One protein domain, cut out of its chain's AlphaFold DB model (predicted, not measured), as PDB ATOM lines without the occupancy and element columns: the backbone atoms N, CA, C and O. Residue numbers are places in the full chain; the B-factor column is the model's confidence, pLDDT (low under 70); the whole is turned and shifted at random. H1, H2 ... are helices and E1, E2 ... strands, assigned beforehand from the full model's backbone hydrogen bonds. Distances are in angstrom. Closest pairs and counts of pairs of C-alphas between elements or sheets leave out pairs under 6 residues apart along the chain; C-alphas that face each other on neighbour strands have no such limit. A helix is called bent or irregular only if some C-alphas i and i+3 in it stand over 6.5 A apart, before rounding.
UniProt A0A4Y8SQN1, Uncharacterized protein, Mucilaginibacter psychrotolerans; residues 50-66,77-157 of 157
ATOM      1  N   VAL A  50     246.869 290.153 282.378       91.88
ATOM      2  CA  VAL A  50     245.855 290.325 283.410       91.88
ATOM      3  C   VAL A  50     245.542 291.806 283.555       91.88
ATOM      4  O   VAL A  50     246.400 292.669 283.362       91.88
ATOM      5  N   ARG A  51     244.280 292.114 283.844       92.88
ATOM      6  CA  ARG A  51     243.847 293.469 284.175       92.88
ATOM      7  C   ARG A  51     243.134 293.480 285.497       92.88
ATOM      8  O   ARG A  51     242.180 292.734 285.665       92.88
ATOM      9  N   GLU A  52     243.543 294.369 286.373       94.31
ATOM     10  CA  GLU A  52     242.846 294.621 287.622       94.31
ATOM     11  C   GLU A  52     242.081 295.932 287.523       94.31
ATOM     12  O   GLU A  52     242.572 296.915 286.959       94.31
ATOM     13  N   VAL A  53     240.864 295.927 288.055       96.19
ATOM     14  CA  VAL A  53     240.029 297.116 288.187       96.19
ATOM     15  C   VAL A  53     240.003 297.531 289.647       96.19
ATOM     16  O   VAL A  53     239.495 296.798 290.494       96.19
ATOM     17  N   LEU A  54     240.480 298.741 289.915       95.94
ATOM     18  CA  LEU A  54     240.368 299.386 291.217       95.94
ATOM     19  C   LEU A  54     239.247 300.419 291.189       95.94
ATOM     20  O   LEU A  54     239.061 301.105 290.182       95.94
ATOM     21  N   LEU A  55     238.521 300.545 292.298       96.69
ATOM     22  CA  LEU A  55     237.450 301.524 292.481       96.69
ATOM     23  C   LEU A  55     237.800 302.483 293.613       96.69
ATOM     24  O   LEU A  55     238.410 302.097 294.608       96.69
ATOM     25  N   SER A  56     237.415 303.743 293.456       96.56
ATOM     26  CA  SER A  56     237.619 304.780 294.463       96.56
ATOM     27  C   SER A  56     236.675 305.953 294.209       96.56
ATOM     28  O   SER A  56     236.067 306.053 293.147       96.56
ATOM     29  N   GLN A  57     236.578 306.868 295.165       96.12
ATOM     30  CA  GLN A  57     235.979 308.178 294.946       96.12
ATOM     31  C   GLN A  57     237.083 309.183 294.650       96.12
ATOM     32  O   GLN A  57     238.058 309.281 295.390       96.12
ATOM     33  N   GLN A  58     236.935 309.926 293.559       95.62
ATOM     34  CA  GLN A  58     237.942 310.875 293.095       95.62
ATOM     35  C   GLN A  58     237.299 312.234 292.837       95.62
ATOM     36  O   GLN A  58     236.119 312.335 292.488       95.62
ATOM     37  N   LEU A  59     238.065 313.301 293.063       94.06
ATOM     38  CA  LEU A  59     237.593 314.665 292.864       94.06
ATOM     39  C   LEU A  59     237.746 315.043 291.389       94.06
ATOM     40  O   LEU A  59     238.858 315.101 290.869       94.06
ATOM     41  N   PHE A  60     236.635 315.341 290.719       89.94
ATOM     42  CA  PHE A  60     236.629 315.754 289.318       89.94
ATOM     43  C   PHE A  60     236.115 317.173 289.157       89.94
ATOM     44  O   PHE A  60     235.195 317.615 289.837       89.94
ATOM     45  N   MET A  61     236.668 317.874 288.175       88.06
ATOM     46  CA  MET A  61     236.154 319.164 287.742       88.06
ATOM     47  C   MET A  61     235.072 318.952 286.679       88.06
ATOM     48  O   MET A  61     235.361 318.493 285.574       88.06
ATOM     49  N   VAL A  62     233.827 319.303 286.997       83.62
ATOM     50  CA  VAL A  62     232.689 319.197 286.075       83.62
ATOM     51  C   VAL A  62     232.222 320.573 285.614       83.62
ATOM     52  O   VAL A  62     232.233 321.552 286.365       83.62
ATOM     53  N   LYS A  63     231.790 320.656 284.354       80.25
ATOM     54  CA  LYS A  63     231.206 321.874 283.792       80.25
ATOM     55  C   LYS A  63     229.771 322.034 284.293       80.25
ATOM     56  O   LYS A  63     228.952 321.139 284.105       80.25
ATOM     57  N   ILE A  64     229.452 323.195 284.851       74.69
ATOM     58  CA  ILE A  64     228.073 323.583 285.141       74.69
ATOM     59  C   ILE A  64     227.459 324.049 283.819       74.69
ATOM     60  O   ILE A  64     228.001 324.926 283.139       74.69
ATOM     61  N   SER A  65     226.362 323.426 283.394       62.41
ATOM     62  CA  SER A  65     225.607 323.922 282.246       62.41
ATOM     63  C   SER A  65     225.106 325.339 282.554       62.41
ATOM     64  O   SER A  65     224.624 325.582 283.661       62.41
ATOM     65  N   PRO A  66     225.226 326.297 281.615       56.75
ATOM     66  CA  PRO A  66     224.742 327.647 281.856       56.75
ATOM     67  C   PRO A  66     223.237 327.601 282.132       56.75
ATOM     68  O   PRO A  66     222.477 326.966 281.395       56.75
ATOM     69  N   VAL A  77     232.362 330.061 281.918       62.03
ATOM     70  CA  VAL A  77     232.341 328.611 282.058       62.03
ATOM     71  C   VAL A  77     232.545 328.308 283.535       62.03
ATOM     72  O   VAL A  77     233.671 328.154 283.996       62.03
ATOM     73  N   ASN A  78     231.446 328.242 284.280       71.81
ATOM     74  CA  ASN A  78     231.495 327.860 285.683       71.81
ATOM     75  C   ASN A  78     231.841 326.369 285.791       71.81
ATOM     76  O   ASN A  78     231.137 325.504 285.258       71.81
ATOM     77  N   PHE A  79     232.938 326.071 286.479       79.06
ATOM     78  CA  PHE A  79     233.331 324.718 286.853       79.06
ATOM     79  C   PHE A  79     233.076 324.521 288.345       79.06
ATOM     80  O   PHE A  79     233.241 325.450 289.131       79.06
ATOM     81  N   LYS A  80     232.704 323.305 288.743       85.25
ATOM     82  CA  LYS A  80     232.701 322.891 290.151       85.25
ATOM     83  C   LYS A  80     233.505 321.616 290.322       85.25
ATOM     84  O   LYS A  80     233.534 320.776 289.425       85.25
ATOM     85  N   ALA A  81     234.151 321.494 291.472       89.25
ATOM     86  CA  ALA A  81     234.745 320.244 291.901       89.25
ATOM     87  C   ALA A  81     233.647 319.364 292.512       89.25
ATOM     88  O   ALA A  81     232.872 319.826 293.346       89.25
ATOM     89  N   GLU A  82     233.565 318.115 292.079       90.25
ATOM     90  CA  GLU A  82     232.629 317.127 292.599       90.25
ATOM     91  C   GLU A  82     233.350 315.818 292.868       90.25
ATOM     92  O   GLU A  82     234.105 315.328 292.026       90.25
ATOM     93  N   LEU A  83     233.086 315.239 294.036       94.06
ATOM     94  CA  LEU A  83     233.522 313.890 294.357       94.06
ATOM     95  C   LEU A  83     232.622 312.905 293.600       94.06
ATOM     96  O   LEU A  83     231.398 312.960 293.730       94.06
ATOM     97  N   ARG A  84     233.208 312.053 292.758       93.75
ATOM     98  CA  ARG A  84     232.474 311.064 291.956       93.75
ATOM     99  C   ARG A  84     233.141 309.703 292.068       93.75
ATOM    100  O   ARG A  84     234.360 309.619 292.215       93.75
ATOM    101  N   ASP A  85     232.339 308.656 291.927       95.69
ATOM    102  CA  ASP A  85     232.863 307.303 291.802       95.69
ATOM    103  C   ASP A  85     233.718 307.187 290.539       95.69
ATOM    104  O   ASP A  85     233.385 307.705 289.461       95.69
ATOM    105  N   ALA A  86     234.847 306.515 290.701       95.38
ATOM    106  CA  ALA A  86     235.881 306.387 289.706       95.38
ATOM    107  C   ALA A  86     236.482 304.987 289.701       95.38
ATOM    108  O   ALA A  86     236.433 304.250 290.685       95.38
ATOM    109  N   PHE A  87     237.102 304.655 288.575       95.19
ATOM    110  CA  PHE A  87     237.838 303.420 288.398       95.19
ATOM    111  C   PHE A  87     239.221 303.675 287.799       95.19
ATOM    112  O   PHE A  87     239.432 304.636 287.055       95.19
ATOM    113  N   MET A  88     240.152 302.786 288.114       94.75
ATOM    114  CA  MET A  88     241.484 302.700 287.529       94.75
ATOM    115  C   MET A  88     241.698 301.276 287.020       94.75
ATOM    116  O   MET A  88     241.159 300.323 287.580       94.75
ATOM    117  N   ILE A  89     242.466 301.132 285.941       94.19
ATOM    118  CA  ILE A  89     242.791 299.825 285.368       94.19
ATOM    119  C   ILE A  89     244.300 299.652 285.351       94.19
ATOM    120  O   ILE A  89     244.996 300.398 284.655       94.19
ATOM    121  N   ILE A  90     244.773 298.629 286.056       92.31
ATOM    122  CA  ILE A  90     246.176 298.220 286.075       92.31
ATOM    123  C   ILE A  90     246.352 297.059 285.104       92.31
ATOM    124  O   ILE A  90     245.564 296.113 285.093       92.31
ATOM    125  N   ARG A  91     247.369 297.143 284.246       91.69
ATOM    126  CA  ARG A  91     247.738 296.078 283.311       91.69
ATOM    127  C   ARG A  91     248.964 295.344 283.826       91.69
ATOM    128  O   ARG A  91     250.001 295.971 284.048       91.69
ATOM    129  N   TYR A  92     248.845 294.030 283.916       89.62
ATOM    130  CA  TYR A  92     249.923 293.120 284.270       89.62
ATOM    131  C   TYR A  92     250.306 292.267 283.062       89.62
ATOM    132  O   TYR A  92     249.439 291.794 282.318       89.62
ATOM    133  N   GLU A  93     251.607 292.066 282.882       86.62
ATOM    134  CA  GLU A  93     252.164 291.074 281.963       86.62
ATOM    135  C   GLU A  93     253.062 290.158 282.804       86.62
ATOM    136  O   GLU A  93     254.135 290.556 283.263       86.62
ATOM    137  N   GLY A  94     252.550 288.964 283.117       81.31
ATOM    138  CA  GLY A  94     253.129 288.119 284.163       81.31
ATOM    139  C   GLY A  94     252.983 288.748 285.555       81.31
ATOM    140  O   GLY A  94     251.937 289.311 285.872       81.31
ATOM    141  N   ASP A  95     254.046 288.691 286.361       74.00
ATOM    142  CA  ASP A  95     254.059 289.156 287.762       74.00
ATOM    143  C   ASP A  95     254.405 290.649 287.918       74.00
ATOM    144  O   ASP A  95     254.672 291.127 289.021       74.00
ATOM    145  N   LYS A  96     254.457 291.407 286.815       77.19
ATOM    146  CA  LYS A  96     254.851 292.823 286.813       77.19
ATOM    147  C   LYS A  96     253.701 293.711 286.353       77.19
ATOM    148  O   LYS A  96     253.103 293.472 285.303       77.19
ATOM    149  N   SER A  97     253.428 294.774 287.109       80.25
ATOM    150  CA  SER A  97     252.560 295.872 286.673       80.25
ATOM    151  C   SER A  97     253.282 296.699 285.610       80.25
ATOM    152  O   SER A  97     254.357 297.243 285.863       80.25
ATOM    153  N   ILE A  98     252.696 296.804 284.420       82.69
ATOM    154  CA  ILE A  98     253.320 297.474 283.268       82.69
ATOM    155  C   ILE A  98     252.696 298.834 282.993       82.69
ATOM    156  O   ILE A  98     253.363 299.750 282.513       82.69
ATOM    157  N   THR A  99     251.396 298.990 283.239       85.44
ATOM    158  CA  THR A  99     250.717 300.255 282.951       85.44
ATOM    159  C   THR A  99     249.549 300.473 283.888       85.44
ATOM    160  O   THR A  99     248.591 299.700 283.887       85.44
ATOM    161  N   GLU A 100     249.602 301.582 284.613       87.56
ATOM    162  CA  GLU A 100     248.489 302.128 285.375       87.56
ATOM    163  C   GLU A 100     247.794 303.196 284.532       87.56
ATOM    164  O   GLU A 100     248.433 304.066 283.940       87.56
ATOM    165  N   GLN A 101     246.473 303.104 284.418       85.88
ATOM    166  CA  GLN A 101     245.683 304.152 283.778       85.88
ATOM    167  C   GLN A 101     245.239 305.175 284.816       85.88
ATOM    168  O   GLN A 101     244.812 304.797 285.897       85.88
ATOM    169  N   GLU A 102     245.270 306.461 284.469       90.88
ATOM    170  CA  GLU A 102     244.726 307.510 285.340       90.88
ATOM    171  C   GLU A 102     243.267 307.231 285.724       90.88
ATOM    172  O   GLU A 102     242.500 306.707 284.910       90.88
ATOM    173  N   TRP A 103     242.880 307.638 286.935       92.81
ATOM    174  CA  TRP A 103     241.521 307.506 287.455       92.81
ATOM    175  C   TRP A 103     240.472 308.134 286.541       92.81
ATOM    176  O   TRP A 103     240.584 309.284 286.112       92.81
ATOM    177  N   ARG A 104     239.396 307.387 286.295       91.12
ATOM    178  CA  ARG A 104     238.304 307.775 285.399       91.12
ATOM    179  C   ARG A 104     236.976 307.765 286.106       91.12
ATOM    180  O   ARG A 104     236.653 306.807 286.792       91.12
ATOM    181  N   MET A 105     236.186 308.807 285.875       92.25
ATOM    182  CA  MET A 105     234.807 308.867 286.345       92.25
ATOM    183  C   MET A 105     233.990 307.722 285.742       92.25
ATOM    184  O   MET A 105     234.091 307.441 284.545       92.25
ATOM    185  N   CYS A 106     233.148 307.088 286.554       91.50
ATOM    186  CA  CYS A 106     232.288 306.014 286.077       91.50
ATOM    187  C   CYS A 106     231.223 306.544 285.095       91.50
ATOM    188  O   CYS A 106     230.458 307.457 285.435       91.50
ATOM    189  N   PRO A 107     231.140 305.995 283.870       84.44
ATOM    190  CA  PRO A 107     230.206 306.474 282.861       84.44
ATOM    191  C   PRO A 107     228.765 306.207 283.300       84.44
ATOM    192  O   PRO A 107     228.421 305.104 283.722       84.44
ATOM    193  N   ALA A 108     227.910 307.228 283.202       83.44
ATOM    194  CA  ALA A 108     226.498 307.147 283.590       83.44
ATOM    195  C   ALA A 108     226.260 306.591 285.016       83.44
ATOM    196  O   ALA A 108     225.228 305.975 285.274       83.44
ATOM    197  N   GLY A 109     227.222 306.783 285.931       81.25
ATOM    198  CA  GLY A 109     227.136 306.300 287.313       81.25
ATOM    199  C   GLY A 109     227.293 304.785 287.477       81.25
ATOM    200  O   GLY A 109     227.020 304.270 288.555       81.25
ATOM    201  N   LYS A 110     227.715 304.054 286.437       89.50
ATOM    202  CA  LYS A 110     227.972 302.609 286.507       89.50
ATOM    203  C   LYS A 110     229.462 302.339 286.362       89.50
ATOM    204  O   LYS A 110     230.037 302.553 285.296       89.50
ATOM    205  N   CYS A 111     230.086 301.879 287.439       92.19
ATOM    206  CA  CYS A 111     231.488 301.481 287.431       92.19
ATOM    207  C   CYS A 111     231.651 300.035 286.932       92.19
ATOM    208  O   CYS A 111     230.745 299.218 287.123       92.19
ATOM    209  N   PRO A 112     232.797 299.690 286.319       93.56
ATOM    210  CA  PRO A 112     233.178 298.292 286.148       93.56
ATOM    211  C   PRO A 112     233.296 297.594 287.512       93.56
ATOM    212  O   PRO A 112     233.493 298.238 288.540       93.56
ATOM    213  N   ILE A 113     233.172 296.267 287.521       95.00
ATOM    214  CA  ILE A 113     233.281 295.482 288.755       95.00
ATOM    215  C   ILE A 113     234.752 295.455 289.187       95.00
ATOM    216  O   ILE A 113     235.625 295.159 288.371       95.00
ATOM    217  N   ALA A 114     235.013 295.746 290.465       96.06
ATOM    218  CA  ALA A 114     236.340 295.616 291.061       96.06
ATOM    219  C   ALA A 114     236.737 294.138 291.115       96.06
ATOM    220  O   ALA A 114     236.240 293.383 291.950       96.06
ATOM    221  N   THR A 115     237.572 293.711 290.175       95.50
ATOM    222  CA  THR A 115     238.090 292.347 290.103       95.50
ATOM    223  C   THR A 115     239.246 292.277 289.112       95.50
ATOM    224  O   THR A 115     239.600 293.257 288.445       95.50
ATOM    225  N   THR A 116     239.799 291.080 288.993       94.12
ATOM    226  CA  THR A 116     240.875 290.739 288.084       94.12
ATOM    227  C   THR A 116     240.321 289.978 286.884       94.12
ATOM    228  O   THR A 116     239.647 288.957 287.011       94.12
ATOM    229  N   TYR A 117     240.614 290.478 285.690       94.25
ATOM    230  CA  TYR A 117     240.179 289.922 284.420       94.25
ATOM    231  C   TYR A 117     241.352 289.268 283.700       94.25
ATOM    232  O   TYR A 117     242.317 289.931 283.309       94.25
ATOM    233  N   ASN A 118     241.226 287.966 283.460       92.56
ATOM    234  CA  ASN A 118     242.192 287.203 282.677       92.56
ATOM    235  C   ASN A 118     241.982 287.433 281.179       92.56
ATOM    236  O   ASN A 118     240.842 287.530 280.703       92.56
ATOM    237  N   PHE A 119     243.080 287.483 280.426       90.88
ATOM    238  CA  PHE A 119     243.049 287.617 278.974       90.88
ATOM    239  C   PHE A 119     242.137 286.580 278.306       90.88
ATOM    240  O   PHE A 119     242.120 285.406 278.667       90.88
ATOM    241  N   GLY A 120     241.367 287.030 277.314       87.81
ATOM    242  CA  GLY A 120     240.442 286.188 276.550       87.81
ATOM    243  C   GLY A 120     239.050 286.027 277.168       87.81
ATOM    244  O   GLY A 120     238.124 285.647 276.449       87.81
ATOM    245  N   THR A 121     238.857 286.382 278.444       93.12
ATOM    246  CA  THR A 121     237.532 286.330 279.085       93.12
ATOM    247  C   THR A 121     236.576 287.400 278.529       93.12
ATOM    248  O   THR A 121     237.020 288.451 278.052       93.12
ATOM    249  N   PRO A 122     235.245 287.193 278.607       94.38
ATOM    250  CA  PRO A 122     234.270 288.207 278.201       94.38
ATOM    251  C   PRO A 122     234.440 289.539 278.946       94.38
ATOM    252  O   PRO A 122     234.408 290.596 278.320       94.38
ATOM    253  N   GLY A 123     234.698 289.489 280.258       92.88
ATOM    254  CA  GLY A 123     234.936 290.685 281.071       92.88
ATOM    255  C   GLY A 123     236.188 291.455 280.640       92.88
ATOM    256  O   GLY A 123     236.151 292.677 280.530       92.88
ATOM    257  N   TYR A 124     237.260 290.748 280.265       93.81
ATOM    258  CA  TYR A 124     238.458 291.379 279.706       93.81
ATOM    259  C   TYR A 124     238.154 292.142 278.405       93.81
ATOM    260  O   TYR A 124     238.571 293.289 278.247       93.81
ATOM    261  N   LYS A 125     237.380 291.542 277.487       93.00
ATOM    262  CA  LYS A 125     236.981 292.186 276.218       93.00
ATOM    263  C   LYS A 125     236.097 293.420 276.438       93.00
ATOM    264  O   LYS A 125     236.241 294.427 275.742       93.00
ATOM    265  N   GLN A 126     235.189 293.356 277.412       92.56
ATOM    266  CA  GLN A 126     234.375 294.506 277.814       92.56
ATOM    267  C   GLN A 126     235.247 295.636 278.366       92.56
ATOM    268  O   GLN A 126     235.070 296.792 277.977       92.56
ATOM    269  N   LEU A 127     236.234 295.302 279.200       92.38
ATOM    270  CA  LEU A 127     237.173 296.272 279.753       92.38
ATOM    271  C   LEU A 127     238.024 296.931 278.656       92.38
ATOM    272  O   LEU A 127     238.224 298.142 278.672       92.38
ATOM    273  N   ASP A 128     238.458 296.161 277.657       91.31
ATOM    274  CA  ASP A 128     239.123 296.677 276.453       91.31
ATOM    275  C   ASP A 128     238.276 297.696 275.690       91.31
ATOM    276  O   ASP A 128     238.757 298.763 275.302       91.31
ATOM    277  N   THR A 129     236.995 297.384 275.519       91.75
ATOM    278  CA  THR A 129     236.046 298.262 274.830       91.75
ATOM    279  C   THR A 129     235.851 299.561 275.608       91.75
ATOM    280  O   THR A 129     235.931 300.645 275.027       91.75
ATOM    281  N   LEU A 130     235.672 299.468 276.930       89.81
ATOM    282  CA  LEU A 130     235.535 300.625 277.815       89.81
ATOM    283  C   LEU A 130     236.774 301.532 277.754       89.81
ATOM    284  O   LEU A 130     236.665 302.753 277.632       89.81
ATOM    285  N   MET A 131     237.965 300.937 277.790       89.31
ATOM    286  CA  MET A 131     239.228 301.667 277.699       89.31
ATOM    287  C   MET A 131     239.398 302.369 276.349       89.31
ATOM    288  O   MET A 131     239.803 303.532 276.307       89.31
ATOM    289  N   ALA A 132     239.053 301.701 275.248       89.88
ATOM    290  CA  ALA A 132     239.103 302.294 273.914       89.88
ATOM    291  C   ALA A 132     238.134 303.483 273.777       89.88
ATOM    292  O   ALA A 132     238.504 304.528 273.237       89.88
ATOM    293  N   GLN A 133     236.916 303.352 274.310       88.31
ATOM    294  CA  GLN A 133     235.926 304.434 274.341       88.31
ATOM    295  C   GLN A 133     236.418 305.633 275.157       88.31
ATOM    296  O   GLN A 133     236.295 306.777 274.716       88.31
ATOM    297  N   THR A 134     237.020 305.367 276.317       85.38
ATOM    298  CA  THR A 134     237.530 306.407 277.218       85.38
ATOM    299  C   THR A 134     238.676 307.174 276.565       85.38
ATOM    300  O   THR A 134     238.622 308.399 276.477       85.38
ATOM    301  N   LYS A 135     239.650 306.460 275.987       87.69
ATOM    302  CA  LYS A 135     240.769 307.068 275.257       87.69
ATOM    303  C   LYS A 135     240.287 308.002 274.143       87.69
ATOM    304  O   LYS A 135     240.773 309.123 274.017       87.69
ATOM    305  N   LYS A 136     239.298 307.568 273.357       88.31
ATOM    306  CA  LYS A 136     238.715 308.397 272.293       88.31
ATOM    307  C   LYS A 136     238.064 309.670 272.850       88.31
ATOM    308  O   LYS A 136     238.258 310.751 272.301       88.31
ATOM    309  N   SER A 137     237.325 309.555 273.957       84.69
ATOM    310  CA  SER A 137     236.686 310.699 274.620       84.69
ATOM    311  C   SER A 137     237.698 311.735 275.122       84.69
ATOM    312  O   SER A 137     237.461 312.944 275.015       84.69
ATOM    313  N   ASP A 138     238.855 311.285 275.605       84.31
ATOM    314  CA  ASP A 138     239.928 312.179 276.038       84.31
ATOM    315  C   ASP A 138     240.562 312.925 274.887       84.31
ATOM    316  O   ASP A 138     240.765 314.135 274.974       84.31
ATOM    317  N   GLU A 139     240.867 312.220 273.801       89.38
ATOM    318  CA  GLU A 139     241.437 312.828 272.607       89.38
ATOM    319  C   GLU A 139     240.507 313.926 272.071       89.38
ATOM    320  O   GLU A 139     240.959 315.034 271.764       89.38
ATOM    321  N   ASP A 140     239.198 313.669 272.047       86.44
ATOM    322  CA  ASP A 140     238.188 314.654 271.654       86.44
ATOM    323  C   ASP A 140     238.122 315.840 272.628       86.44
ATOM    324  O   ASP A 140     238.083 317.003 272.204       86.44
ATOM    325  N   SER A 141     238.168 315.578 273.935       83.06
ATOM    326  CA  SER A 141     238.171 316.616 274.974       83.06
ATOM    327  C   SER A 141     239.423 317.495 274.891       83.06
ATOM    328  O   SER A 141     239.331 318.726 274.916       83.06
ATOM    329  N   GLN A 142     240.595 316.894 274.685       86.12
ATOM    330  CA  GLN A 142     241.857 317.603 274.485       86.12
ATOM    331  C   GLN A 142     241.841 318.445 273.206       86.12
ATOM    332  O   GLN A 142     242.302 319.591 273.219       86.12
ATOM    333  N   ARG A 143     241.294 317.922 272.100       90.50
ATOM    334  CA  ARG A 143     241.132 318.672 270.842       90.50
ATOM    335  C   ARG A 143     240.246 319.901 271.045       90.50
ATOM    336  O   ARG A 143     240.643 321.002 270.656       90.50
ATOM    337  N   ARG A 144     239.102 319.746 271.720       84.06
ATOM    338  CA  ARG A 144     238.189 320.856 272.054       84.06
ATOM    339  C   ARG A 144     238.859 321.902 272.943       84.06
ATOM    340  O   ARG A 144     238.776 323.092 272.647       84.06
ATOM    341  N   MET A 145     239.588 321.479 273.975       81.25
ATOM    342  CA  MET A 145     240.318 322.390 274.863       81.25
ATOM    343  C   MET A 145     241.422 323.163 274.131       81.25
ATOM    344  O   MET A 145     241.574 324.371 274.331       81.25
ATOM    345  N   LYS A 146     242.172 322.503 273.239       88.00
ATOM    346  CA  LYS A 146     243.171 323.163 272.383       88.00
ATOM    347  C   LYS A 146     242.518 324.192 271.454       88.00
ATOM    348  O   LYS A 146     243.058 325.289 271.308       88.00
ATOM    349  N   ALA A 147     241.367 323.872 270.859       84.69
ATOM    350  CA  ALA A 147     240.617 324.801 270.015       84.69
ATOM    351  C   ALA A 147     240.127 326.027 270.806       84.69
ATOM    352  O   ALA A 147     240.390 327.157 270.399       84.69
ATOM    353  N   LEU A 148     239.525 325.816 271.982       81.88
ATOM    354  CA  LEU A 148     239.059 326.896 272.857       81.88
ATOM    355  C   LEU A 148     240.200 327.845 273.254       81.88
ATOM    356  O   LEU A 148     240.066 329.063 273.138       81.88
ATOM    357  N   ARG A 149     241.360 327.300 273.648       84.88
ATOM    358  CA  ARG A 149     242.555 328.100 273.975       84.88
ATOM    359  C   ARG A 149     243.028 328.961 272.799       84.88
ATOM    360  O   ARG A 149     243.449 330.095 273.018       84.88
ATOM    361  N   LYS A 150     242.964 328.452 271.562       86.44
ATOM    362  CA  LYS A 150     243.312 329.226 270.356       86.44
ATOM    363  C   LYS A 150     242.328 330.377 270.122       86.44
ATOM    364  O   LYS A 150     242.776 331.477 269.811       86.44
ATOM    365  N   THR A 151     241.027 330.148 270.307       84.38
ATOM    366  CA  THR A 151     239.995 331.186 270.157       84.38
ATOM    367  C   THR A 151     240.166 332.309 271.181       84.38
ATOM    368  O   THR A 151     240.207 333.474 270.797       84.38
ATOM    369  N   ILE A 152     240.381 331.974 272.458       80.31
ATOM    370  CA  ILE A 152     240.589 332.967 273.530       80.31
ATOM    371  C   ILE A 152     241.830 333.833 273.260       80.31
ATOM    372  O   ILE A 152     241.793 335.046 273.445       80.31
ATOM    373  N   ARG A 153     242.936 333.239 272.785       82.69
ATOM    374  CA  ARG A 153     244.155 333.996 272.439       82.69
ATOM    375  C   ARG A 153     243.940 334.995 271.302       82.69
ATOM    376  O   ARG A 153     244.594 336.029 271.305       82.69
ATOM    377  N   LYS A 154     243.062 334.688 270.341       79.69
ATOM    378  CA  LYS A 154     242.729 335.605 269.240       79.69
ATOM    379  C   LYS A 154     241.860 336.778 269.692       79.69
ATOM    380  O   LYS A 154     242.010 337.844 269.131       79.69
ATOM    381  N   GLN A 155     240.992 336.589 270.686       72.38
ATOM    382  CA  GLN A 155     240.122 337.652 271.217       72.38
ATOM    383  C   GLN A 155     240.844 338.647 272.140       72.38
ATOM    384  O   GLN A 155     240.308 339.709 272.426       72.38
ATOM    385  N   LYS A 156     242.032 338.290 272.646       70.25
ATOM    386  CA  LYS A 156     242.873 339.164 273.485       70.25
ATOM    387  C   LYS A 156     243.881 340.006 272.689       70.25
ATOM    388  O   LYS A 156     244.652 340.732 273.310       70.25
ATOM    389  N   LYS A 157     243.934 339.844 271.366       56.50
ATOM    390  CA  LYS A 157     244.707 340.691 270.451       56.50
ATOM    391  C   LYS A 157     243.753 341.638 269.749       56.50
ATOM    392  O   LYS A 157     244.191 342.775 269.497       56.50
TER     393      LYS A 157
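What this domain is: This is residues 50 to 66 and 77 to 157 of the 157 residues of an uncharacterized protein of Mucilaginibacter psychrotolerans (UniProt A0A4Y8SQN1). A long ribbon of two antiparallel strands, E1 and E2, each sharply bent, has short strands E3 and E4 beside it at one end, where the first part of one long straight helix, H1, packs on the sheet. Residues 135 to 157, mostly H1, stick out free as an arm. The printed part has 98 residues, in the order E1 E2 E3 E4 H1; the antiparallel sheet runs E3 E2 E1 E4, and the class is mixed, helices and strands. The whole is loose, with a radius of gyration of the C-alphas of 16.9 A and spans of 55 by 23 by 22 A.

How they stand to each other: E1, residues 50 to 63, bends by 71 degrees at residue 57. Its antiparallel neighbour E2, residues 79 to 93, bends by 69 degrees at residue 82; N 54 and O 88 are 2.9 A apart, within hydrogen-bond range. E3, residues 96 to 100, forms a hairpin with E2, with N 98 and O 91 at 2.8 A. Edge strand E4, residues 116 to 118, is antiparallel to E1, with N 117 and O 51 at 2.7 A. H1, residues 122 to 155, is on the twisted sheet at a height of 14.0 A, making two layers, a helix on one face of a sheet. The closest C-alphas of E4 and H1, those of Tyr 117 and Tyr 124, are 5.2 A apart. In H1 every O i to N i+4 pair is within hydrogen-bond range.

Where its parts are: E1 begins at C-alpha 50 (245.855, 290.325, 283.410) and is 34.8 A long; E2 measures 38.9 A, E3 11.4 A and E4 6.6 A. H1, 50.3 A long, ends at C-alpha 155 (240.122, 337.652, 271.217).

The domain as a whole: The C-alphas farthest apart, of Thr 121 and Lys 157, are 55.5 A apart. Residues 67 to 76 are not printed; the gap from C-alpha 66 to C-alpha 77 is 7.7 A. The link from E3 to E4 is long. Residues 65, 66, 77 and 157 have pLDDT under 70.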